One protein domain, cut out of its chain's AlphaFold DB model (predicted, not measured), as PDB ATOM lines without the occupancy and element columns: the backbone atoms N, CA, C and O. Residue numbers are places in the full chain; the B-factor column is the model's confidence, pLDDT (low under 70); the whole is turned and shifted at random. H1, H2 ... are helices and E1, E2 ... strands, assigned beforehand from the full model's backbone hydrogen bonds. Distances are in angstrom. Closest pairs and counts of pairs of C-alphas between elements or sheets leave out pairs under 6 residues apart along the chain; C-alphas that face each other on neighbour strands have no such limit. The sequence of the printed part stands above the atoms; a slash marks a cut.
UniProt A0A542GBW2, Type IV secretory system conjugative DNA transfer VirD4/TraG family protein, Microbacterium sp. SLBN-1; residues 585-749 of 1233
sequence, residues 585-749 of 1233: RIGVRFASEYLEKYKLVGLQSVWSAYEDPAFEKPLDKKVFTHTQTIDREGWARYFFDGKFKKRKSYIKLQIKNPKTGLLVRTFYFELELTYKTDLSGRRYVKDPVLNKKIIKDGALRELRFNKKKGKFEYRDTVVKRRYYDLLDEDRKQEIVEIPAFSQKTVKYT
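What this domain is: This is residues 585 to 749 of the 1233 residues of the protein "Type IV secretory system conjugative DNA transfer VirD4/TraG family protein" of Microbacterium sp. SLBN-1 (UniProt A0A542GBW2). A long, strongly twisted sheet of six strands folds partly over a smaller sheet of three, E4 E1 E11, as a sandwich whose sheets also come together at E3 with E4 and at E7 with E11. The hairpin E9 E10 reaches away from this body at one end and the loop of residues 676 to 694 at the other. The printed part has 165 residues, with two named helices and eleven named strands in the order E1 H1 E2 H2 E3 E4 E5 E6 E7 E8 E9 E10 E11. The larger sheet has the order E3 E2 E5 E6 E7 E8; it and the other two sheets are antiparallel, and the class is mostly strand. The whole is only just loose, close to compact, with a radius of gyration of the C-alphas of 18.8 A and spans of 66 by 45 by 36 A.

How they stand to each other: E1, residues 585 to 590, is the inner strand between E4, residues 635 to 639, and E11, residues 741 to 748; N 588 and O 636 are 3.1 A apart, and N 587 and O 745 2.9 A, within hydrogen-bond range. H1, residues 592 to 598, only grazes this sheet with its residues 592 to 596. E2, residues 604 to 610, is antiparallel to E3, residues 625 to 629, with N 607 and O 626 at 2.9 A, and to E5, residues 648 to 656, with N 606 and O 654 at 2.7 A. H2, residues 621 to 624, only grazes the larger sheet. E5, E6, residues 663 to 675, E7, residues 695 to 706, and E8, residues 711 to 714, form a meander, each strand the antiparallel neighbour of the one before; N 651 and O 669 are 2.9 A apart, N 670 and O 701 2.8 A, and N 704 and O 713 2.9 A. E7 is staggered, pairing with E6 over residues 695 to 703 and with E8 over 703 to 706. Between the sandwich's sheets, the closest C-alphas of E3 and E4 are those of His 626 and Tyr 638, 6.3 A apart, and of E7 and E11 those of Asp 697 and Tyr 748, 4.3 A. E9, residues 718 to 724, and E10, residues 733 to 739, form a hairpin, with N 721 and O 736 at 2.9 A; E10 runs on into E11 at 15 degrees. In H1 every O i to N i+4 pair is within hydrogen-bond range; H2 is too short for such a pair, and its one O i to N i+3 pair is not within range.

Where its parts are: E1 begins at C-alpha 585, (40.015, 63.778, 171.310). E5 is 26.3 A long from first to last C-alpha, E6 35.4 A and E7 31.9 A. E11, 19.8 A long, ends at C-alpha 748, (36.867, 58.767, 173.581).

The domain as a whole: The C-alphas farthest apart, of Val 689 and Asp 730, are 66.5 A apart. The printed part has no cut, and the link E6 to E7, 19 residues, is long. The mean pLDDT of the printed part is 81.5; 24 residues are under 70, among them 678 to 682 and 727 to 736.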
ATOM      1  N   ARG A 585      40.021  62.613 172.186       90.56
ATOM      2  CA  ARG A 585      40.015  63.778 171.310       90.56
ATOM      3  C   ARG A 585      38.641  64.404 171.366       90.56
ATOM      4  O   ARG A 585      37.638  63.751 171.081       90.56
ATOM      5  N   ILE A 586      38.600  65.662 171.760       92.00
ATOM      6  CA  ILE A 586      37.382  66.461 171.757       92.00
ATOM      7  C   ILE A 586      37.658  67.660 170.865       92.00
ATOM      8  O   ILE A 586      38.747  68.214 170.911       92.00
ATOM      9  N   GLY A 587      36.709  68.035 170.026       91.38
ATOM     10  CA  GLY A 587      36.862  69.160 169.121       91.38
ATOM     11  C   GLY A 587      35.576  69.952 169.034       91.38
ATOM     12  O   GLY A 587      34.480  69.387 169.008       91.38
ATOM     13  N   VAL A 588      35.714  71.268 168.965       91.19
ATOM     14  CA  VAL A 588      34.631  72.158 168.557       91.19
ATOM     15  C   VAL A 588      35.105  72.958 167.353       91.19
ATOM     16  O   VAL A 588      36.197  73.526 167.375       91.19
ATOM     17  N   ARG A 589      34.302  72.952 166.291       89.25
ATOM     18  CA  ARG A 589      34.536  73.753 165.095       89.25
ATOM     19  C   ARG A 589      33.674  74.996 165.180       89.25
ATOM     20  O   ARG A 589      32.452  74.886 165.307       89.25
ATOM     21  N   PHE A 590      34.300  76.158 165.126       86.81
ATOM     22  CA  PHE A 590      33.574  77.416 165.025       86.81
ATOM     23  C   PHE A 590      32.930  77.539 163.637       86.81
ATOM     24  O   PHE A 590      33.455  77.026 162.649       86.81
ATOM     25  N   ALA A 591      31.766  78.178 163.563       81.12
ATOM     26  CA  ALA A 591      31.192  78.588 162.284       81.12
ATOM     27  C   ALA A 591      32.105  79.637 161.619       81.12
ATOM     28  O   ALA A 591      32.712  80.445 162.331       81.12
ATOM     29  N   SER A 592      32.212  79.627 160.286       75.75
ATOM     30  CA  SER A 592      33.092  80.543 159.540       75.75
ATOM     31  C   SER A 592      32.786  82.004 159.875       75.75
ATOM     32  O   SER A 592      33.683  82.789 160.169       75.75
ATOM     33  N   GLU A 593      31.503  82.330 160.017       74.50
ATOM     34  CA  GLU A 593      31.016  83.654 160.397       74.50
ATOM     35  C   GLU A 593      31.473  84.063 161.804       74.50
ATOM     36  O   GLU A 593      31.756  85.231 162.073       74.50
ATOM     37  N   TYR A 594      31.552  83.102 162.729       78.62
ATOM     38  CA  TYR A 594      32.034  83.351 164.088       78.62
ATOM     39  C   TYR A 594      33.548  83.592 164.102       78.62
ATOM     40  O   TYR A 594      34.031  84.457 164.837       78.62
ATOM     41  N   LEU A 595      34.296  82.833 163.294       78.75
ATOM     42  CA  LEU A 595      35.750  82.956 163.170       78.75
ATOM     43  C   LEU A 595      36.157  84.311 162.610       78.75
ATOM     44  O   LEU A 595      37.057  84.935 163.170       78.75
ATOM     45  N   GLU A 596      35.495  84.754 161.542       76.62
ATOM     46  CA  GLU A 596      35.776  86.028 160.879       76.62
ATOM     47  C   GLU A 596      35.405  87.206 161.775       76.62
ATOM     48  O   GLU A 596      36.240  88.078 162.023       76.62
ATOM     49  N   LYS A 597      34.195  87.186 162.355       76.12
ATOM     50  CA  LYS A 597      33.706  88.263 163.224       76.12
ATOM     51  C   LYS A 597      34.619  88.520 164.421       76.12
ATOM     52  O   LYS A 597      34.829  89.670 164.794       76.12
ATOM     53  N   TYR A 598      35.139  87.461 165.044       76.94
ATOM     54  CA  TYR A 598      35.975  87.572 166.244       76.94
ATOM     55  C   TYR A 598      37.472  87.344 165.988       76.94
ATOM     56  O   TYR A 598      38.235  87.295 166.953       76.94
ATOM     57  N   LYS A 599      37.897  87.202 164.722       83.00
ATOM     58  CA  LYS A 599      39.289  86.947 164.297       83.00
ATOM     59  C   LYS A 599      39.993  85.897 165.168       83.00
ATOM     60  O   LYS A 599      41.053  86.144 165.739       83.00
ATOM     61  N   LEU A 600      39.369  84.724 165.311       82.31
ATOM     62  CA  LEU A 600      39.842  83.691 166.247       82.31
ATOM     63  C   LEU A 600      40.986  82.826 165.706       82.31
ATOM     64  O   LEU A 600      41.668  82.161 166.487       82.31
ATOM     65  N   VAL A 601      41.188  82.810 164.388       85.44
ATOM     66  CA  VAL A 601      42.243  82.023 163.739       85.44
ATOM     67  C   VAL A 601      43.612  82.479 164.248       85.44
ATOM     68  O   VAL A 601      43.907  83.671 164.285       85.44
ATOM     69  N   GLY A 602      44.454  81.530 164.663       85.00
ATOM     70  CA  GLY A 602      45.772  81.832 165.233       85.00
ATOM     71  C   GLY A 602      45.772  82.184 166.727       85.00
ATOM     72  O   GLY A 602      46.848  82.308 167.315       85.00
ATOM     73  N   LEU A 603      44.606  82.307 167.374       88.62
ATOM     74  CA  LEU A 603      44.529  82.416 168.833       88.62
ATOM     75  C   LEU A 603      44.741  81.054 169.500       88.62
ATOM     76  O   LEU A 603      44.512  79.996 168.913       88.62
ATOM     77  N   GLN A 604      45.162  81.079 170.760       89.62
ATOM     78  CA  GLN A 604      45.483  79.888 171.528       89.62
ATOM     79  C   GLN A 604      44.254  79.404 172.308       89.62
ATOM     80  O   GLN A 604      43.714  80.117 173.152       89.62
ATOM     81  N   SER A 605      43.816  78.176 172.053       91.19
ATOM     82  CA  SER A 605      42.800  77.484 172.844       91.19
ATOM     83  C   SER A 605      43.451  76.756 174.020       91.19
ATOM     84  O   SER A 605      44.372  75.966 173.835       91.19
ATOM     85  N   VAL A 606      42.990  77.031 175.238       91.62
ATOM     86  CA  VAL A 606      43.442  76.412 176.488       91.62
ATOM     87  C   VAL A 606      42.277  75.641 177.089       91.62
ATOM     88  O   VAL A 606      41.250  76.216 177.458       91.62
ATOM     89  N   TRP A 607      42.449  74.334 177.212       93.00
ATOM     90  CA  TRP A 607      41.442  73.424 177.735       93.00
ATOM     91  C   TRP A 607      41.769  72.984 179.158       93.00
ATOM     92  O   TRP A 607      42.918  72.688 179.489       93.00
ATOM     93  N   SER A 608      40.739  72.906 180.000       91.62
ATOM     94  CA  SER A 608      40.832  72.373 181.362       91.62
ATOM     95  C   SER A 608      39.574  71.587 181.733       91.62
ATOM     96  O   SER A 608      38.472  71.933 181.305       91.62
ATOM     97  N   ALA A 609      39.728  70.522 182.521       91.31
ATOM     98  CA  ALA A 609      38.620  69.667 182.947       91.31
ATOM     99  C   ALA A 609      38.365  69.739 184.462       91.31
ATOM    100  O   ALA A 609      39.290  69.928 185.252       91.31
ATOM    101  N   TYR A 610      37.105  69.550 184.852       90.12
ATOM    102  CA  TYR A 610      36.583  69.714 186.211       90.12
ATOM    103  C   TYR A 610      35.638  68.562 186.567       90.12
ATOM    104  O   TYR A 610      34.961  67.990 185.702       90.12
ATOM    105  N   GLU A 611      35.583  68.211 187.853       85.81
ATOM    106  CA  GLU A 611      34.677  67.163 188.347       85.81
ATOM    107  C   GLU A 611      33.260  67.663 188.648       85.81
ATOM    108  O   GLU A 611      32.335  66.851 188.766       85.81
ATOM    109  N   ASP A 612      33.100  68.971 188.835       84.94
ATOM    110  CA  ASP A 612      31.899  69.601 189.365       84.94
ATOM    111  C   ASP A 612      31.226  70.549 188.350       84.94
ATOM    112  O   ASP A 612      31.913  71.161 187.532       84.94
ATOM    113  N   PRO A 613      29.890  70.716 188.414       82.88
ATOM    114  CA  PRO A 613      29.156  71.583 187.490       82.88
ATOM    115  C   PRO A 613      29.406  73.082 187.706       82.88
ATOM    116  O   PRO A 613      28.997  73.883 186.869       82.88
ATOM    117  N   ALA A 614      30.003  73.466 188.840       79.75
ATOM    118  CA  ALA A 614      30.314  74.852 189.182       79.75
ATOM    119  C   ALA A 614      31.733  75.272 188.748       79.75
ATOM    120  O   ALA A 614      32.044  76.457 188.809       79.75
ATOM    121  N   PHE A 615      32.547  74.337 188.233       83.38
ATOM    122  CA  PHE A 615      33.928  74.549 187.786       83.38
ATOM    123  C   PHE A 615      34.907  74.983 188.901       83.38
ATOM    124  O   PHE A 615      35.866  75.711 188.644       83.38
ATOM    125  N   GLU A 616      34.709  74.511 190.134       82.50
ATOM    126  CA  GLU A 616      35.552  74.836 191.298       82.50
ATOM    127  C   GLU A 616      36.641  73.788 191.585       82.50
ATOM    128  O   GLU A 616      37.681  74.114 192.162       82.50
ATOM    129  N   LYS A 617      36.431  72.521 191.196       84.94
ATOM    130  CA  LYS A 617      37.337  71.391 191.464       84.94
ATOM    131  C   LYS A 617      38.027  70.933 190.174       84.94
ATOM    132  O   LYS A 617      37.539  70.004 189.515       84.94
ATOM    133  N   PRO A 618      39.157  71.562 189.795       85.94
ATOM    134  CA  PRO A 618      39.906  71.163 188.613       85.94
ATOM    135  C   PRO A 618      40.508  69.766 188.788       85.94
ATOM    136  O   PRO A 618      40.973  69.395 189.868       85.94
ATOM    137  N   LEU A 619      40.523  69.001 187.699       87.56
ATOM    138  CA  LEU A 619      41.263  67.745 187.600       87.56
ATOM    139  C   LEU A 619      42.775  68.004 187.471       87.56
ATOM    140  O   LEU A 619      43.216  69.145 187.319       87.56
ATOM    141  N   ASP A 620      43.578  66.936 187.535       86.00
ATOM    142  CA  ASP A 620      45.039  67.028 187.433       86.00
ATOM    143  C   ASP A 620      45.466  67.788 186.169       86.00
ATOM    144  O   ASP A 620      45.246  67.342 185.035       86.00
ATOM    145  N   LYS A 621      46.114  68.938 186.385       82.25
ATOM    146  CA  LYS A 621      46.529  69.841 185.317       82.25
ATOM    147  C   LYS A 621      47.502  69.173 184.353       82.25
ATOM    148  O   LYS A 621      47.397  69.418 183.160       82.25
ATOM    149  N   LYS A 622      48.402  68.296 184.809       81.56
ATOM    150  CA  LYS A 622      49.398  67.672 183.914       81.56
ATOM    151  C   LYS A 622      48.766  66.768 182.859       81.56
ATOM    152  O   LYS A 622      49.323  66.578 181.786       81.56
ATOM    153  N   VAL A 623      47.610  66.197 183.183       84.94
ATOM    154  CA  VAL A 623      47.008  65.097 182.429       84.94
ATOM    155  C   VAL A 623      45.745  65.539 181.674       84.94
ATOM    156  O   VAL A 623      45.440  64.980 180.618       84.94
ATOM    157  N   PHE A 624      45.034  66.548 182.192       87.75
ATOM    158  CA  PHE A 624      43.777  67.091 181.657       87.75
ATOM    159  C   PHE A 624      43.871  68.567 181.232       87.75
ATOM    160  O   PHE A 624      42.854  69.256 181.158       87.75
ATOM    161  N   THR A 625      45.074  69.089 180.986       87.06
ATOM    162  CA  THR A 625      45.220  70.364 180.275       87.06
ATOM    163  C   THR A 625      45.865  70.139 178.930       87.06
ATOM    164  O   THR A 625      46.690  69.241 178.736       87.06
ATOM    165  N   HIS A 626      45.438  70.940 177.970       89.75
ATOM    166  CA  HIS A 626      46.053  70.966 176.664       89.75
ATOM    167  C   HIS A 626      45.780  72.301 176.006       89.75
ATOM    168  O   HIS A 626      44.722  72.908 176.183       89.75
ATOM    169  N   THR A 627      46.775  72.711 175.245       88.88
ATOM    170  CA  THR A 627      46.812  73.993 174.594       88.88
ATOM    171  C   THR A 627      47.115  73.765 173.127       88.88
ATOM    172  O   THR A 627      48.020  72.993 172.810       88.88
ATOM    173  N   GLN A 628      46.357  74.415 172.252       88.50
ATOM    174  CA  GLN A 628      46.558  74.343 170.809       88.50
ATOM    175  C   GLN A 628      46.073  75.624 170.147       88.50
ATOM    176  O   GLN A 628      45.105  76.240 170.596       88.50
ATOM    177  N   THR A 629      46.728  76.023 169.068       88.81
ATOM    178  CA  THR A 629      46.281  77.125 168.217       88.81
ATOM    179  C   THR A 629      45.014  76.738 167.452       88.81
ATOM    180  O   THR A 629      44.868  75.593 167.037       88.81
ATOM    181  N   ILE A 630      44.087  77.679 167.277       88.06
ATOM    182  CA  ILE A 630      42.899  77.472 166.446       88.06
ATOM    183  C   ILE A 630      43.330  77.451 164.976       88.06
ATOM    184  O   ILE A 630      43.910  78.427 164.485       88.06
ATOM    185  N   ASP A 631      43.039  76.335 164.304       85.31
ATOM    186  CA  ASP A 631      43.383  76.099 162.899       85.31
ATOM    187  C   ASP A 631      42.589  77.028 161.957       85.31
ATOM    188  O   ASP A 631      41.593  77.642 162.356       85.31
ATOM    189  N   ARG A 632      42.998  77.121 160.684       82.62
ATOM    190  CA  ARG A 632      42.317  77.964 159.677       82.62
ATOM    191  C   ARG A 632      40.877  77.523 159.431       82.62
ATOM    192  O   ARG A 632      40.005  78.356 159.230       82.62
ATOM    193  N   GLU A 633      40.623  76.224 159.532       80.81
ATOM    194  CA  GLU A 633      39.307  75.601 159.386       80.81
ATOM    195  C   GLU A 633      38.405  75.832 160.616       80.81
ATOM    196  O   GLU A 633      37.232  75.435 160.612       80.81
ATOM    197  N   GLY A 634      38.947  76.450 161.676       85.12
ATOM    198  CA  GLY A 634      38.212  76.863 162.865       85.12
ATOM    199  C   GLY A 634      38.106  75.833 163.974       85.12
ATOM    200  O   GLY A 634      37.205  75.930 164.809       85.12
ATOM    201  N   TRP A 635      38.971  74.823 163.990       89.75
ATOM    202  CA  TRP A 635      38.951  73.806 165.034       89.75
ATOM    203  C   TRP A 635      39.704  74.258 166.283       89.75
ATOM    204  O   TRP A 635      40.890  74.570 166.236       89.75
ATOM    205  N   ALA A 636      39.027  74.204 167.429       91.31
ATOM    206  CA  ALA A 636      39.672  74.122 168.734       91.31
ATOM    207  C   ALA A 636      39.637  72.659 169.187       91.31
ATOM    208  O   ALA A 636      38.579  72.137 169.557       91.31
ATOM    209  N   ARG A 637      40.786  71.977 169.120       90.69
ATOM    210  CA  ARG A 637      40.912  70.558 169.474       90.69
ATOM    211  C   ARG A 637      41.506  70.395 170.878       90.69
ATOM    212  O   ARG A 637      42.236  71.243 171.380       90.69
ATOM    213  N   TYR A 638      41.134  69.300 171.529       91.69
ATOM    214  CA  TYR A 638      41.479  68.965 172.900       91.69
ATOM    215  C   TYR A 638      41.970  67.520 173.001       91.69
ATOM    216  O   TYR A 638      41.183  66.574 172.908       91.69
ATOM    217  N   PHE A 639      43.277  67.363 173.224       90.75
ATOM    218  CA  PHE A 639      43.972  66.078 173.310       90.75
ATOM    219  C   PHE A 639      44.568  65.848 174.708       90.75
ATOM    220  O   PHE A 639      45.464  66.582 175.137       90.75
ATOM    221  N   PHE A 640      44.129  64.804 175.420       90.38
ATOM    222  CA  PHE A 640      44.511  64.579 176.825       90.38
ATOM    223  C   PHE A 640      44.732  63.098 177.184       90.38
ATOM    224  O   PHE A 640      44.126  62.199 176.602       90.38
ATOM    225  N   ASP A 641      45.597  62.834 178.174       88.62
ATOM    226  CA  ASP A 641      45.970  61.470 178.616       88.62
ATOM    227  C   ASP A 641      45.150  60.983 179.829       88.62
ATOM    228  O   ASP A 641      45.222  59.831 180.254       88.62
ATOM    229  N   GLY A 642      44.294  61.833 180.388       86.31
ATOM    230  CA  GLY A 642      43.479  61.484 181.552       86.31
ATOM    231  C   GLY A 642      42.318  60.548 181.254       86.31
ATOM    232  O   GLY A 642      41.729  60.602 180.178       86.31
ATOM    233  N   LYS A 643      41.957  59.707 182.230       89.38
ATOM    234  CA  LYS A 643      40.731  58.889 182.211       89.38
ATOM    235  C   LYS A 643      39.711  59.471 183.183       89.38
ATOM    236  O   LYS A 643      40.025  59.656 184.360       89.38
ATOM    237  N   PHE A 644      38.497  59.742 182.714       88.38
ATOM    238  CA  PHE A 644      37.435  60.260 183.576       88.38
ATOM    239  C   PHE A 644      36.873  59.154 184.476       88.38
ATOM    240  O   PHE A 644      36.497  58.086 184.006       88.38
ATOM    241  N   LYS A 645      36.775  59.415 185.785       84.81
ATOM    242  CA  LYS A 645      36.175  58.464 186.742       84.81
ATOM    243  C   LYS A 645      34.644  58.443 186.674       84.81
ATOM    244  O   LYS A 645      34.024  57.436 187.003       84.81
ATOM    245  N   LYS A 646      34.031  59.569 186.291       86.31
ATOM    246  CA  LYS A 646      32.577  59.752 186.188       86.31
ATOM    247  C   LYS A 646      32.155  59.836 184.725       86.31
ATOM    248  O   LYS A 646      32.883  60.353 183.884       86.31
ATOM    249  N   ARG A 647      30.932  59.381 184.439       85.31
ATOM    250  CA  ARG A 647      30.342  59.428 183.090       85.31
ATOM    251  C   ARG A 647      30.060  60.854 182.609       85.31
ATOM    252  O   ARG A 647      30.132  61.109 181.413       85.31
ATOM    253  N   LYS A 648      29.718  61.746 183.538       89.56
ATOM    254  CA  LYS A 648      29.556  63.178 183.291       89.56
ATOM    255  C   LYS A 648      30.751  63.918 183.865       89.56
ATOM    256  O   LYS A 648      31.082  63.699 185.030       89.56
ATOM    257  N   SER A 649      31.370  64.748 183.041       90.19
ATOM    258  CA  SER A 649      32.500  65.602 183.410       90.19
ATOM    259  C   SER A 649      32.323  66.979 182.776       90.19
ATOM    260  O   SER A 649      31.579  67.118 181.805       90.19
ATOM    261  N   TYR A 650      32.998  67.989 183.313       91.25
ATOM    262  CA  TYR A 650      32.843  69.372 182.869       91.25
ATOM    263  C   TYR A 650      34.150  69.878 182.273       91.25
ATOM    264  O   TYR A 650      35.231  69.578 182.778       91.25
ATOM    265  N   ILE A 651      34.064  70.607 181.163       92.56
ATOM    266  CA  ILE A 651      35.229  71.076 180.411       92.56
ATOM    267  C   ILE A 651      35.094  72.576 180.168       92.56
ATOM    268  O   ILE A 651      34.031  73.056 179.781       92.56
ATOM    269  N   LYS A 652      36.182  73.309 180.398       92.62
ATOM    270  CA  LYS A 652      36.303  74.745 180.157       92.62
ATOM    271  C   LYS A 652      37.284  74.978 179.008       92.62
ATOM    272  O   LYS A 652      38.414  74.489 179.059       92.62
ATOM    273  N   LEU A 653      36.850  75.742 178.012       92.00
ATOM    274  CA  LEU A 653      37.649  76.219 176.884       92.00
ATOM    275  C   LEU A 653      37.906  77.713 177.064       92.00
ATOM    276  O   LEU A 653      36.959  78.489 177.143       92.00
ATOM    277  N   GLN A 654      39.166  78.121 177.100       90.50
ATOM    278  CA  GLN A 654      39.576  79.522 177.151       90.50
ATOM    279  C   GLN A 654      40.356  79.869 175.888       90.50
ATOM    280  O   GLN A 654      41.321  79.190 175.559       90.50
ATOM    281  N   ILE A 655      39.961  80.924 175.187       88.94
ATOM    282  CA  ILE A 655      40.697  81.459 174.043       88.94
ATOM    283  C   ILE A 655      41.566  82.598 174.551       88.94
ATOM    284  O   ILE A 655      41.048  83.556 175.126       88.94
ATOM    285  N   LYS A 656      42.873  82.493 174.342       87.44
ATOM    286  CA  LYS A 656      43.869  83.478 174.753       87.44
ATOM    287  C   LYS A 656      44.675  83.964 173.560       87.44
ATOM    288  O   LYS A 656      44.900  83.226 172.602       87.44
ATOM    289  N   ASN A 657      45.133  85.206 173.625       84.44
ATOM    290  CA  ASN A 657      46.109  85.702 172.665       84.44
ATOM    291  C   ASN A 657      47.496  85.117 173.006       84.44
ATOM    292  O   ASN A 657      47.943  85.287 174.141       84.44
ATOM    293  N   PRO A 658      48.190  84.452 172.062       80.38
ATOM    294  CA  PRO A 658      49.474  83.809 172.338       80.38
ATOM    295  C   PRO A 658      50.586  84.795 172.722       80.38
ATOM    296  O   PRO A 658      51.505  84.410 173.435       80.38
ATOM    297  N   LYS A 659      50.517  86.060 172.276       78.06
ATOM    298  CA  LYS A 659      51.546  87.077 172.563       78.06
ATOM    299  C   LYS A 659      51.323  87.776 173.899       78.06
ATOM    300  O   LYS A 659      52.263  87.970 174.656       78.06
ATOM    301  N   THR A 660      50.086  88.186 174.170       75.38
ATOM    302  CA  THR A 660      49.763  88.999 175.355       75.38
ATOM    303  C   THR A 660      49.260  88.169 176.534       75.38
ATOM    304  O   THR A 660      49.139  88.690 177.637       75.38
ATOM    305  N   GLY A 661      48.913  86.895 176.320       73.75
ATOM    306  CA  GLY A 661      48.306  86.026 177.333       73.75
ATOM    307  C   GLY A 661      46.875  86.416 177.728       73.75
ATOM    308  O   GLY A 661      46.264  85.731 178.551       73.75
ATOM    309  N   LEU A 662      46.326  87.486 177.138       79.31
ATOM    310  CA  LEU A 662      45.009  88.021 177.469       79.31
ATOM    311  C   LEU A 662      43.900  87.048 177.075       79.31
ATOM    312  O   LEU A 662      43.900  86.500 175.968       79.31
ATOM    313  N   LEU A 663      42.933  86.871 177.975       78.62
ATOM    314  CA  LEU A 663      41.726  86.099 177.719       78.62
ATOM    315  C   LEU A 663      40.810  86.863 176.754       78.62
ATOM    316  O   LEU A 663      40.368  87.970 177.045       78.62
ATOM    317  N   VAL A 664      40.478  86.232 175.631       81.56
ATOM    318  CA  VAL A 664      39.539  86.758 174.633       81.56
ATOM    319  C   VAL A 664      38.123  86.281 174.942       81.56
ATOM    320  O   VAL A 664      37.207  87.088 175.089       81.56
ATOM    321  N   ARG A 665      37.923  84.962 175.080       83.19
ATOM    322  CA  ARG A 665      36.616  84.365 175.415       83.19
ATOM    323  C   ARG A 665      36.753  83.049 176.173       83.19
ATOM    324  O   ARG A 665      37.774  82.379 176.092       83.19
ATOM    325  N   THR A 666      35.682  82.669 176.867       87.25
ATOM    326  CA  THR A 666      35.567  81.401 177.595       87.25
ATOM    327  C   THR A 666      34.254  80.711 177.242       87.25
ATOM    328  O   THR A 666      33.211  81.365 177.215       87.25
ATOM    329  N   PHE A 667      34.306  79.397 177.034       88.81
ATOM    330  CA  PHE A 667      33.160  78.518 176.819       88.81
ATOM    331  C   PHE A 667      33.168  77.376 177.839       88.81
ATOM    332  O   PHE A 667      34.231  76.914 178.266       88.81
ATOM    333  N   TYR A 668      31.979  76.908 178.214       90.69
ATOM    334  CA  TYR A 668      31.792  75.835 179.186       90.69
ATOM    335  C   TYR A 668      30.998  74.701 178.551       90.69
ATOM    336  O   TYR A 668      30.021  74.936 177.839       90.69
ATOM    337  N   PHE A 669      31.397  73.466 178.835       91.06
ATOM    338  CA  PHE A 669      30.774  72.282 178.265       91.06
ATOM    339  C   PHE A 669      30.521  71.202 179.320       91.06
ATOM    340  O   PHE A 669      31.347  70.969 180.205       91.06
ATOM    341  N   GLU A 670      29.397  70.497 179.184       91.44
ATOM    342  CA  GLU A 670      29.166  69.197 179.815       91.44
ATOM    343  C   GLU A 670      29.535  68.092 178.820       91.44
ATOM    344  O   GLU A 670      28.983  68.018 177.719       91.44
ATOM    345  N   LEU A 671      30.452  67.216 179.224       90.19
ATOM    346  CA  LEU A 671      30.802  65.999 178.506       90.19
ATOM    347  C   LEU A 671      30.039  64.815 179.110       90.19
ATOM    348  O   LEU A 671      30.244  64.471 180.277       90.19
ATOM    349  N   GLU A 672      29.217  64.146 178.302       89.38
ATOM    350  CA  GLU A 672      28.588  62.871 178.658       89.38
ATOM    351  C   GLU A 672      29.206  61.726 177.848       89.38
ATOM    352  O   GLU A 672      29.034  61.645 176.632       89.38
ATOM    353  N   LEU A 673      29.891  60.800 178.521       88.19
ATOM    354  CA  LEU A 673      30.465  59.619 177.875       88.19
ATOM    355  C   LEU A 673      29.372  58.631 177.443       88.19
ATOM    356  O   LEU A 673      28.422  58.340 178.190       88.19
ATOM    357  N   THR A 674      29.521  58.072 176.245       85.69
ATOM    358  CA  THR A 674      28.595  57.087 175.677       85.69
ATOM    359  C   THR A 674      29.175  55.677 175.698       85.69
ATOM    360  O   THR A 674      30.350  55.446 175.982       85.69
ATOM    361  N   TYR A 675      28.308  54.695 175.462       84.50
ATOM    362  CA  TYR A 675      28.709  53.301 175.301       84.50
ATOM    363  C   TYR A 675      28.649  52.927 173.831       84.50
ATOM    364  O   TYR A 675      27.754  53.391 173.122       84.50
ATOM    365  N   LYS A 676      29.528  52.013 173.413       79.06
ATOM    366  CA  LYS A 676      29.466  51.413 172.085       79.06
ATOM    367  C   LYS A 676      28.092  50.774 171.876       79.06
ATOM    368  O   LYS A 676      27.655  49.932 172.670       79.06
ATOM    369  N   THR A 677      27.408  51.189 170.821       75.12
ATOM    370  CA  THR A 677      26.137  50.609 170.395       75.12
ATOM    371  C   THR A 677      26.338  49.664 169.222       75.12
ATOM    372  O   THR A 677      27.325  49.745 168.497       75.12
ATOM    373  N   ASP A 678      25.388  48.754 169.071       68.38
ATOM    374  CA  ASP A 678      25.232  47.892 167.905       68.38
ATOM    375  C   ASP A 678      24.900  48.718 166.640       68.38
ATOM    376  O   ASP A 678      24.520  49.886 166.749       68.38
ATOM    377  N   LEU A 679      24.973  48.113 165.452       65.50
ATOM    378  CA  LEU A 679      24.713  48.720 164.133       65.50
ATOM    379  C   LEU A 679      23.366  49.428 164.013       65.50
ATOM    380  O   LEU A 679      23.234  50.418 163.294       65.50
ATOM    381  N   SER A 680      22.366  48.909 164.724       62.34
ATOM    382  CA  SER A 680      21.022  49.488 164.784       62.34
ATOM    383  C   SER A 680      20.895  50.638 165.796       62.34
ATOM    384  O   SER A 680      19.820  51.219 165.919       62.34
ATOM    385  N   GLY A 681      21.917  50.902 166.617       64.12
ATOM    386  CA  GLY A 681      21.881  51.887 167.709       64.12
ATOM    387  C   GLY A 681      21.008  51.487 168.913       64.12
ATOM    388  O   GLY A 681      20.950  52.210 169.908       64.12
ATOM    389  N   ARG A 682      20.323  50.332 168.851       69.81
ATOM    390  CA  ARG A 682      19.301  49.902 169.830       69.81
ATOM    391  C   ARG A 682      19.862  49.176 171.053       69.81
ATOM    392  O   ARG A 682      19.247  49.210 172.116       69.81
ATOM    393  N   ARG A 683      20.993  48.479 170.911       75.50
ATOM    394  CA  ARG A 683      21.599  47.651 171.967       75.50
ATOM    395  C   ARG A 683      23.018  48.119 172.264       75.50
ATOM    396  O   ARG A 683      23.719  48.576 171.369       75.50
ATOM    397  N   TYR A 684      23.436  47.990 173.520       80.19
ATOM    398  CA  TYR A 684      24.818  48.248 173.925       80.19
ATOM    399  C   TYR A 684      25.671  47.002 173.721       80.19
ATOM    400  O   TYR A 684      25.284  45.917 174.163       80.19
ATOM    401  N   VAL A 685      26.846  47.178 173.123       79.31
ATOM    402  CA  VAL A 685      27.831  46.108 172.968       79.31
ATOM    403  C   VAL A 685      28.517  45.881 174.314       79.31
ATOM    404  O   VAL A 685      28.996  46.816 174.967       79.31
ATOM    405  N   LYS A 686      28.530  44.623 174.753       81.00
ATOM    406  CA  LYS A 686      29.277  44.185 175.931       81.00
ATOM    407  C   LYS A 686      30.534  43.461 175.488       81.00
ATOM    408  O   LYS A 686      30.501  42.715 174.517       81.00
ATOM    409  N   ASP A 687      31.603  43.652 176.247       80.19
ATOM    410  CA  ASP A 687      32.830  42.887 176.082       80.19
ATOM    411  C   ASP A 687      32.535  41.385 176.296       80.19
ATOM    412  O   ASP A 687      31.940  41.026 177.320       80.19
ATOM    413  N   PRO A 688      32.921  40.504 175.361       75.88
ATOM    414  CA  PRO A 688      32.603  39.076 175.408       75.88
ATOM    415  C   PRO A 688      33.298  38.327 176.556       75.88
ATOM    416  O   PRO A 688      32.821  37.268 176.973       75.88
ATOM    417  N   VAL A 689      34.412  38.867 177.054       81.69
ATOM    418  CA  VAL A 689      35.232  38.308 178.131       81.69
ATOM    419  C   VAL A 689      34.847  38.934 179.470       81.69
ATOM    420  O   VAL A 689      34.583  38.218 180.432       81.69
ATOM    421  N   LEU A 690      34.769  40.267 179.539       81.94
ATOM    422  CA  LEU A 690      34.482  40.989 180.787       81.94
ATOM    423  C   LEU A 690      32.984  41.127 181.098       81.94
ATOM    424  O   LEU A 690      32.632  41.488 182.220       81.94
ATOM    425  N   ASN A 691      32.102  40.913 180.117       80.62
ATOM    426  CA  ASN A 691      30.649  41.135 180.196       80.62
ATOM    427  C   ASN A 691      30.250  42.561 180.648       80.62
ATOM    428  O   ASN A 691      29.149  42.799 181.155       80.62
ATOM    429  N   LYS A 692      31.149  43.536 180.460       84.12
ATOM    430  CA  LYS A 692      30.948  44.958 180.783       84.12
ATOM    431  C   LYS A 692      30.642  45.752 179.516       84.12
ATOM    432  O   LYS A 692      31.146  45.431 178.443       84.12
ATOM    433  N   LYS A 693      29.815  46.796 179.633       84.31
ATOM    434  CA  LYS A 693      29.553  47.730 178.525       84.31
ATOM    435  C   LYS A 693      30.838  48.489 178.189       84.31
ATOM    436  O   LYS A 693      31.499  48.984 179.100       84.31
ATOM    437  N   ILE A 694      31.169  48.590 176.905       83.56
ATOM    438  CA  ILE A 694      32.384  49.274 176.443       83.56
ATOM    439  C   ILE A 694      32.085  50.768 176.313       83.56
ATOM    440  O   ILE A 694      31.159  51.146 175.595       83.56
ATOM    441  N   ILE A 695      32.838  51.615 177.018       85.00
ATOM    442  CA  ILE A 695      32.762  53.076 176.866       85.00
ATOM    443  C   ILE A 695      33.409  53.439 175.527       85.00
ATOM    444  O   ILE A 695      34.552  53.054 175.277       85.00
ATOM    445  N   LYS A 696      32.666  54.143 174.672       83.00
ATOM    446  CA  LYS A 696      33.130  54.616 173.367       83.00
ATOM    447  C   LYS A 696      32.424  55.928 173.044       83.00
ATOM    448  O   LYS A 696      31.192  55.994 173.123       83.00
ATOM    449  N   ASP A 697      33.218  56.927 172.675       85.19
ATOM    450  CA  ASP A 697      32.773  58.264 172.276       85.19
ATOM    451  C   ASP A 697      31.992  59.000 173.384       85.19
ATOM    452  O   ASP A 697      31.941  58.575 174.548       85.19
ATOM    453  N   GLY A 698      31.420  60.150 173.048       84.12
ATOM    454  CA  GLY A 698      30.583  60.919 173.960       84.12
ATOM    455  C   GLY A 698      29.787  61.997 173.239       84.12
ATOM    456  O   GLY A 698      29.849  62.131 172.021       84.12
ATOM    457  N   ALA A 699      29.032  62.770 174.009       84.06
ATOM    458  CA  ALA A 699      28.321  63.947 173.535       84.06
ATOM    459  C   ALA A 699      28.785  65.174 174.318       84.06
ATOM    460  O   ALA A 699      28.996  65.099 175.533       84.06
ATOM    461  N   LEU A 700      28.933  66.297 173.616       86.50
ATOM    462  CA  LEU A 700      29.340  67.571 174.192       86.50
ATOM    463  C   LEU A 700      28.168  68.547 174.136       86.50
ATOM    464  O   LEU A 700      27.647  68.832 173.061       86.50
ATOM    465  N   ARG A 701      27.765  69.079 175.290       86.00
ATOM    466  CA  ARG A 701      26.686  70.071 175.388       86.00
ATOM    467  C   ARG A 701      27.222  71.383 175.918       86.00
ATOM    468  O   ARG A 701      27.964  71.387 176.895       86.00
ATOM    469  N   GLU A 702      26.837  72.481 175.284       85.50
ATOM    470  CA  GLU A 702      27.247  73.815 175.711       85.50
ATOM    471  C   GLU A 702      26.472  74.242 176.965       85.50
ATOM    472  O   GLU A 702      25.268  74.000 177.097       85.50
ATOM    473  N   LEU A 703      27.191  74.864 177.898       84.44
ATOM    474  CA  LEU A 703      26.667  75.438 179.126       84.44
ATOM    475  C   LEU A 703      26.939  76.942 179.137       84.44
ATOM    476  O   LEU A 703      28.059  77.390 178.895       84.44
ATOM    477  N   ARG A 704      25.929  77.726 179.515       80.88
ATOM    478  CA  ARG A 704      26.055  79.172 179.700       80.88
ATOM    479  C   ARG A 704      25.710  79.559 181.128       80.88
ATOM    480  O   ARG A 704      24.706  79.118 181.683       80.88
ATOM    481  N   PHE A 705      26.529  80.420 181.717       76.50
ATOM    482  CA  PHE A 705      26.265  80.954 183.046       76.50
ATOM    483  C   PHE A 705      25.093  81.946 183.010       76.50
ATOM    484  O   PHE A 705      25.150  82.972 182.326       76.50
ATOM    485  N   ASN A 706      24.022  81.654 183.750       75.69
ATOM    486  CA  ASN A 706      22.885  82.553 183.891       75.69
ATOM    487  C   ASN A 706      23.066  83.443 185.130       75.69
ATOM    488  O   ASN A 706      22.829  83.003 186.257       75.69
ATOM    489  N   LYS A 707      23.416  84.721 184.909       67.38
ATOM    490  CA  LYS A 707      23.617  85.726 185.973       67.38
ATOM    491  C   LYS A 707      22.418  85.843 186.932       67.38
ATOM    492  O   LYS A 707      22.624  86.064 188.117       67.38
ATOM    493  N   LYS A 708      21.177  85.652 186.456       68.31
ATOM    494  CA  LYS A 708      19.956  85.796 187.279       68.31
ATOM    495  C   LYS A 708      19.730  84.630 188.244       68.31
ATOM    496  O   LYS A 708      19.094  84.806 189.276       68.31
ATOM    497  N   LYS A 709      20.214  83.435 187.896       65.94
ATOM    498  CA  LYS A 709      20.019  82.199 188.675       65.94
ATOM    499  C   LYS A 709      21.293  81.708 189.369       65.94
ATOM    500  O   LYS A 709      21.211  80.762 190.147       65.94
ATOM    501  N   GLY A 710      22.451  82.301 189.061       66.94
ATOM    502  CA  GLY A 710      23.755  81.887 189.587       66.94
ATOM    503  C   GLY A 710      24.143  80.450 189.215       66.94
ATOM    504  O   GLY A 710      24.886  79.809 189.949       66.94
ATOM    505  N   LYS A 711      23.593  79.907 188.119       77.44
ATOM    506  CA  LYS A 711      23.784  78.513 187.685       77.44
ATOM    507  C   LYS A 711      24.081  78.442 186.191       77.44
ATOM    508  O   LYS A 711      23.628  79.291 185.422       77.44
ATOM    509  N   PHE A 712      24.812  77.406 185.791       78.31
ATOM    510  CA  PHE A 712      25.020  77.057 184.388       78.31
ATOM    511  C   PHE A 712      23.775  76.354 183.826       78.31
ATOM    512  O   PHE A 712      23.278  75.399 184.421       78.31
ATOM    513  N   GLU A 713      23.265  76.833 182.691       81.12
ATOM    514  CA  GLU A 713      22.110  76.269 181.979       81.12
ATOM    515  C   GLU A 713      22.507  75.871 180.549       81.12
ATOM    516  O   GLU A 713      23.389  76.490 179.951       81.12
ATOM    517  N   TYR A 714      21.853  74.845 179.989       78.12
ATOM    518  CA  TYR A 714      22.070  74.438 178.597       78.12
ATOM    519  C   TYR A 714      21.522  75.504 177.651       78.12
ATOM    520  O   TYR A 714      20.311  75.729 177.598       78.12
ATOM    521  N   ARG A 715      22.416  76.171 176.921       77.81
ATOM    522  CA  ARG A 715      22.057  77.172 175.915       77.81
ATOM    523  C   ARG A 715      23.211  77.336 174.936       77.81
ATOM    524  O   ARG A 715      24.332  77.565 175.380       77.81
ATOM    525  N   ASP A 716      22.917  77.258 173.643       75.25
ATOM    526  CA  ASP A 716      23.919  77.468 172.599       75.25
ATOM    527  C   ASP A 716      24.245  78.964 172.434       75.25
ATOM    528  O   ASP A 716      23.381  79.838 172.601       75.25
ATOM    529  N   THR A 717      25.502  79.268 172.109       77.62
ATOM    530  CA  THR A 717      25.918  80.613 171.687       77.62
ATOM    531  C   THR A 717      25.546  80.823 170.219       77.62
ATOM    532  O   THR A 717      25.815  79.956 169.395       77.62
ATOM    533  N   VAL A 718      24.955  81.971 169.874       77.50
ATOM    534  CA  VAL A 718      24.512  82.302 168.504       77.50
ATOM    535  C   VAL A 718      25.112  83.622 168.016       77.50
ATOM    536  O   VAL A 718      25.399  84.518 168.816       77.50
ATOM    537  N   VAL A 719      25.292  83.744 166.701       73.19
ATOM    538  CA  VAL A 719      25.648  84.970 165.977       73.19
ATOM    539  C   VAL A 719      24.545  85.303 164.981       73.19
ATOM    540  O   VAL A 719      24.012  84.423 164.319       73.19
ATOM    541  N   LYS A 720      24.198  86.585 164.893       73.62
ATOM    542  CA  LYS A 720      23.213  87.107 163.944       73.62
ATOM    543  C   LYS A 720      23.917  87.521 162.648       73.62
ATOM    544  O   LYS A 720      24.902  88.259 162.723       73.62
ATOM    545  N   ARG A 721      23.406  87.076 161.497       70.88
ATOM    546  CA  ARG A 721      23.861  87.445 160.144       70.88
ATOM    547  C   ARG A 721      22.683  88.005 159.342       70.88
ATOM    548  O   ARG A 721      21.575  87.489 159.455       70.88
ATOM    549  N   ARG A 722      22.924  89.046 158.538       68.44
ATOM    550  CA  ARG A 722      21.971  89.502 157.513       68.44
ATOM    551  C   ARG A 722      22.084  88.574 156.304       68.44
ATOM    552  O   ARG A 722      23.185  88.385 155.793       68.44
ATOM    553  N   TYR A 723      20.969  87.992 155.885       69.69
ATOM    554  CA  TYR A 723      20.872  87.101 154.735       69.69
ATOM    555  C   TYR A 723      19.811  87.644 153.774       69.69
ATOM    556  O   TYR A 723      18.734  88.059 154.205       69.69
ATOM    557  N   TYR A 724      20.130  87.658 152.481       68.81
ATOM    558  CA  TYR A 724      19.162  87.967 151.433       68.81
ATOM    559  C   TYR A 724      18.518  86.672 150.957       68.81
ATOM    560  O   TYR A 724      19.227  85.746 150.560       68.81
ATOM    561  N   ASP A 725      17.188  86.610 150.973       68.94
ATOM    562  CA  ASP A 725      16.488  85.502 150.334       68.94
ATOM    563  C   ASP A 725      16.644  85.617 148.810       68.94
ATOM    564  O   ASP A 725      16.104  86.527 148.185       68.94
ATOM    565  N   LEU A 726      17.421  84.704 148.220       71.00
ATOM    566  CA  LEU A 726      17.689  84.663 146.779       71.00
ATOM    567  C   LEU A 726      16.467  84.200 145.962       71.00
ATOM    568  O   LEU A 726      16.518  84.228 144.734       71.00
ATOM    569  N   LEU A 727      15.393  83.748 146.626       69.62
ATOM    570  CA  LEU A 727      14.174  83.235 145.994       69.62
ATOM    571  C   LEU A 727      13.042  84.271 145.895       69.62
ATOM    572  O   LEU A 727      12.108  84.045 145.127       69.62
ATOM    573  N   ASP A 728      13.091  85.364 146.666       67.19
ATOM    574  CA  ASP A 728      12.053  86.405 146.690       67.19
ATOM    575  C   ASP A 728      12.497  87.636 145.873       67.19
ATOM    576  O   ASP A 728      13.527  88.250 146.160       67.19
ATOM    577  N   GLU A 729      11.711  88.021 144.859       56.66
ATOM    578  CA  GLU A 729      12.003  89.176 143.990       56.66
ATOM    579  C   GLU A 729      11.984  90.511 144.764       56.66
ATOM    580  O   GLU A 729      12.689  91.448 144.380       56.66
ATOM    581  N   ASP A 730      11.263  90.579 145.895       57.81
ATOM    582  CA  ASP A 730      11.157  91.767 146.761       57.81
ATOM    583  C   ASP A 730      12.369  91.967 147.705       57.81
ATOM    584  O   ASP A 730      12.393  92.921 148.489       57.81
ATOM    585  N   ARG A 731      13.390  91.091 147.645       59.25
ATOM    586  CA  ARG A 731      14.687  91.201 148.358       59.25
ATOM    587  C   ARG A 731      14.577  91.540 149.854       59.25
ATOM    588  O   ARG A 731      15.251  92.446 150.354       59.25
ATOM    589  N   LYS A 732      13.747  90.818 150.610       59.00
ATOM    590  CA  LYS A 732      13.647  91.029 152.064       59.00
ATOM    591  C   LYS A 732      14.931  90.573 152.763       59.00
ATOM    592  O   LYS A 732      15.350  89.426 152.632       59.00
ATOM    593  N   GLN A 733      15.547  91.480 153.520       63.28
ATOM    594  CA  GLN A 733      16.647  91.144 154.421       63.28
ATOM    595  C   GLN A 733      16.089  90.387 155.630       63.28
ATOM    596  O   GLN A 733      15.351  90.957 156.435       63.28
ATOM    597  N   GLU A 734      16.471  89.122 155.786       66.88
ATOM    598  CA  GLU A 734      16.177  88.349 156.990       66.88
ATOM    599  C   GLU A 734      17.415  88.289 157.892       66.88
ATOM    600  O   GLU A 734      18.546  88.079 157.446       66.88
ATOM    601  N   ILE A 735      17.211  88.487 159.198       69.81
ATOM    602  CA  ILE A 735      18.262  88.276 160.197       69.81
ATOM    603  C   ILE A 735      18.194  86.817 160.637       69.81
ATOM    604  O   ILE A 735      17.236  86.397 161.289       69.81
ATOM    605  N   VAL A 736      19.240  86.064 160.308       68.50
ATOM    606  CA  VAL A 736      19.367  84.642 160.624       68.50
ATOM    607  C   VAL A 736      20.283  84.469 161.832       68.50
ATOM    608  O   VAL A 736      21.356  85.072 161.915       68.50
ATOM    609  N   GLU A 737      19.865  83.635 162.785       70.12
ATOM    610  CA  GLU A 737      20.695  83.220 163.919       70.12
ATOM    611  C   GLU A 737      21.456  81.935 163.577       70.12
ATOM    612  O   GLU A 737      20.852  80.893 163.336       70.12
ATOM    613  N   ILE A 738      22.787  82.003 163.589       69.56
ATOM    614  CA  ILE A 738      23.687  80.879 163.324       69.56
ATOM    615  C   ILE A 738      24.378  80.487 164.641       69.56
ATOM    616  O   ILE A 738      24.948  81.355 165.312       69.56
ATOM    617  N   PRO A 739      24.358  79.207 165.054       73.62
ATOM    618  CA  PRO A 739      25.128  78.739 166.203       73.62
ATOM    619  C   PRO A 739      26.630  79.019 166.046       73.62
ATOM    620  O   PRO A 739      27.201  78.857 164.973       73.62
ATOM    621  N   ALA A 740      27.304  79.383 167.136       77.44
ATOM    622  CA  ALA A 740      28.739  79.666 167.145       77.44
ATOM    623  C   ALA A 740      29.590  78.442 166.772       77.44
ATOM    624  O   ALA A 740      30.685  78.593 166.231       77.44
ATOM    625  N   PHE A 741      29.086  77.240 167.062       83.00
ATOM    626  CA  PHE A 741      29.732  75.976 166.734       83.00
ATOM    627  C   PHE A 741      28.992  75.287 165.590       83.00
ATOM    628  O   PHE A 741      27.837  74.895 165.750       83.00
ATOM    629  N   SER A 742      29.678  75.084 164.467       78.38
ATOM    630  CA  SER A 742      29.149  74.345 163.315       78.38
ATOM    631  C   SER A 742      29.165  72.834 163.557       78.38
ATOM    632  O   SER A 742      28.249  72.114 163.155       78.38
ATOM    633  N   GLN A 743      30.200  72.336 164.244       79.56
ATOM    634  CA  GLN A 743      30.375  70.918 164.551       79.56
ATOM    635  C   GLN A 743      30.994  70.708 165.938       79.56
ATOM    636  O   GLN A 743      31.862  71.459 166.383       79.56
ATOM    637  N   LYS A 744      30.564  69.637 166.612       85.50
ATOM    638  CA  LYS A 744      31.099  69.166 167.896       85.50
ATOM    639  C   LYS A 744      31.505  67.701 167.718       85.50
ATOM    640  O   LYS A 744      30.696  66.895 167.262       85.50
ATOM    641  N   THR A 745      32.743  67.348 168.050       85.50
ATOM    642  CA  THR A 745      33.274  65.984 167.906       85.50
ATOM    643  C   THR A 745      33.829  65.483 169.231       85.50
ATOM    644  O   THR A 745      34.531  66.189 169.952       85.50
ATOM    645  N   VAL A 746      33.494  64.240 169.577       88.06
ATOM    646  CA  VAL A 746      33.991  63.575 170.784       88.06
ATOM    647  C   VAL A 746      34.357  62.143 170.424       88.06
ATOM    648  O   VAL A 746      33.485  61.305 170.212       88.06
ATOM    649  N   LYS A 747      35.657  61.862 170.389       89.19
ATOM    650  CA  LYS A 747      36.223  60.519 170.253       89.19
ATOM    651  C   LYS A 747      36.888  60.162 171.574       89.19
ATOM    652  O   LYS A 747      37.831  60.825 172.002       89.19
ATOM    653  N   TYR A 748      36.377  59.142 172.253       90.12
ATOM    654  CA  TYR A 748      36.867  58.767 173.581       90.12
ATOM    655  C   TYR A 748      36.987  57.257 173.717       90.12
ATOM    656  O   TYR A 748      36.013  56.523 173.548       90.12
ATOM    657  N   THR A 749      38.187  56.804 174.079       88.94
ATOM    658  CA  THR A 749      38.482  55.406 174.396       88.94
ATOM    659  C   THR A 749      39.396  55.302 175.625       88.94
ATOM    660  O   THR A 749      40.301  56.110 175.851       88.94
TER     661      THR A 749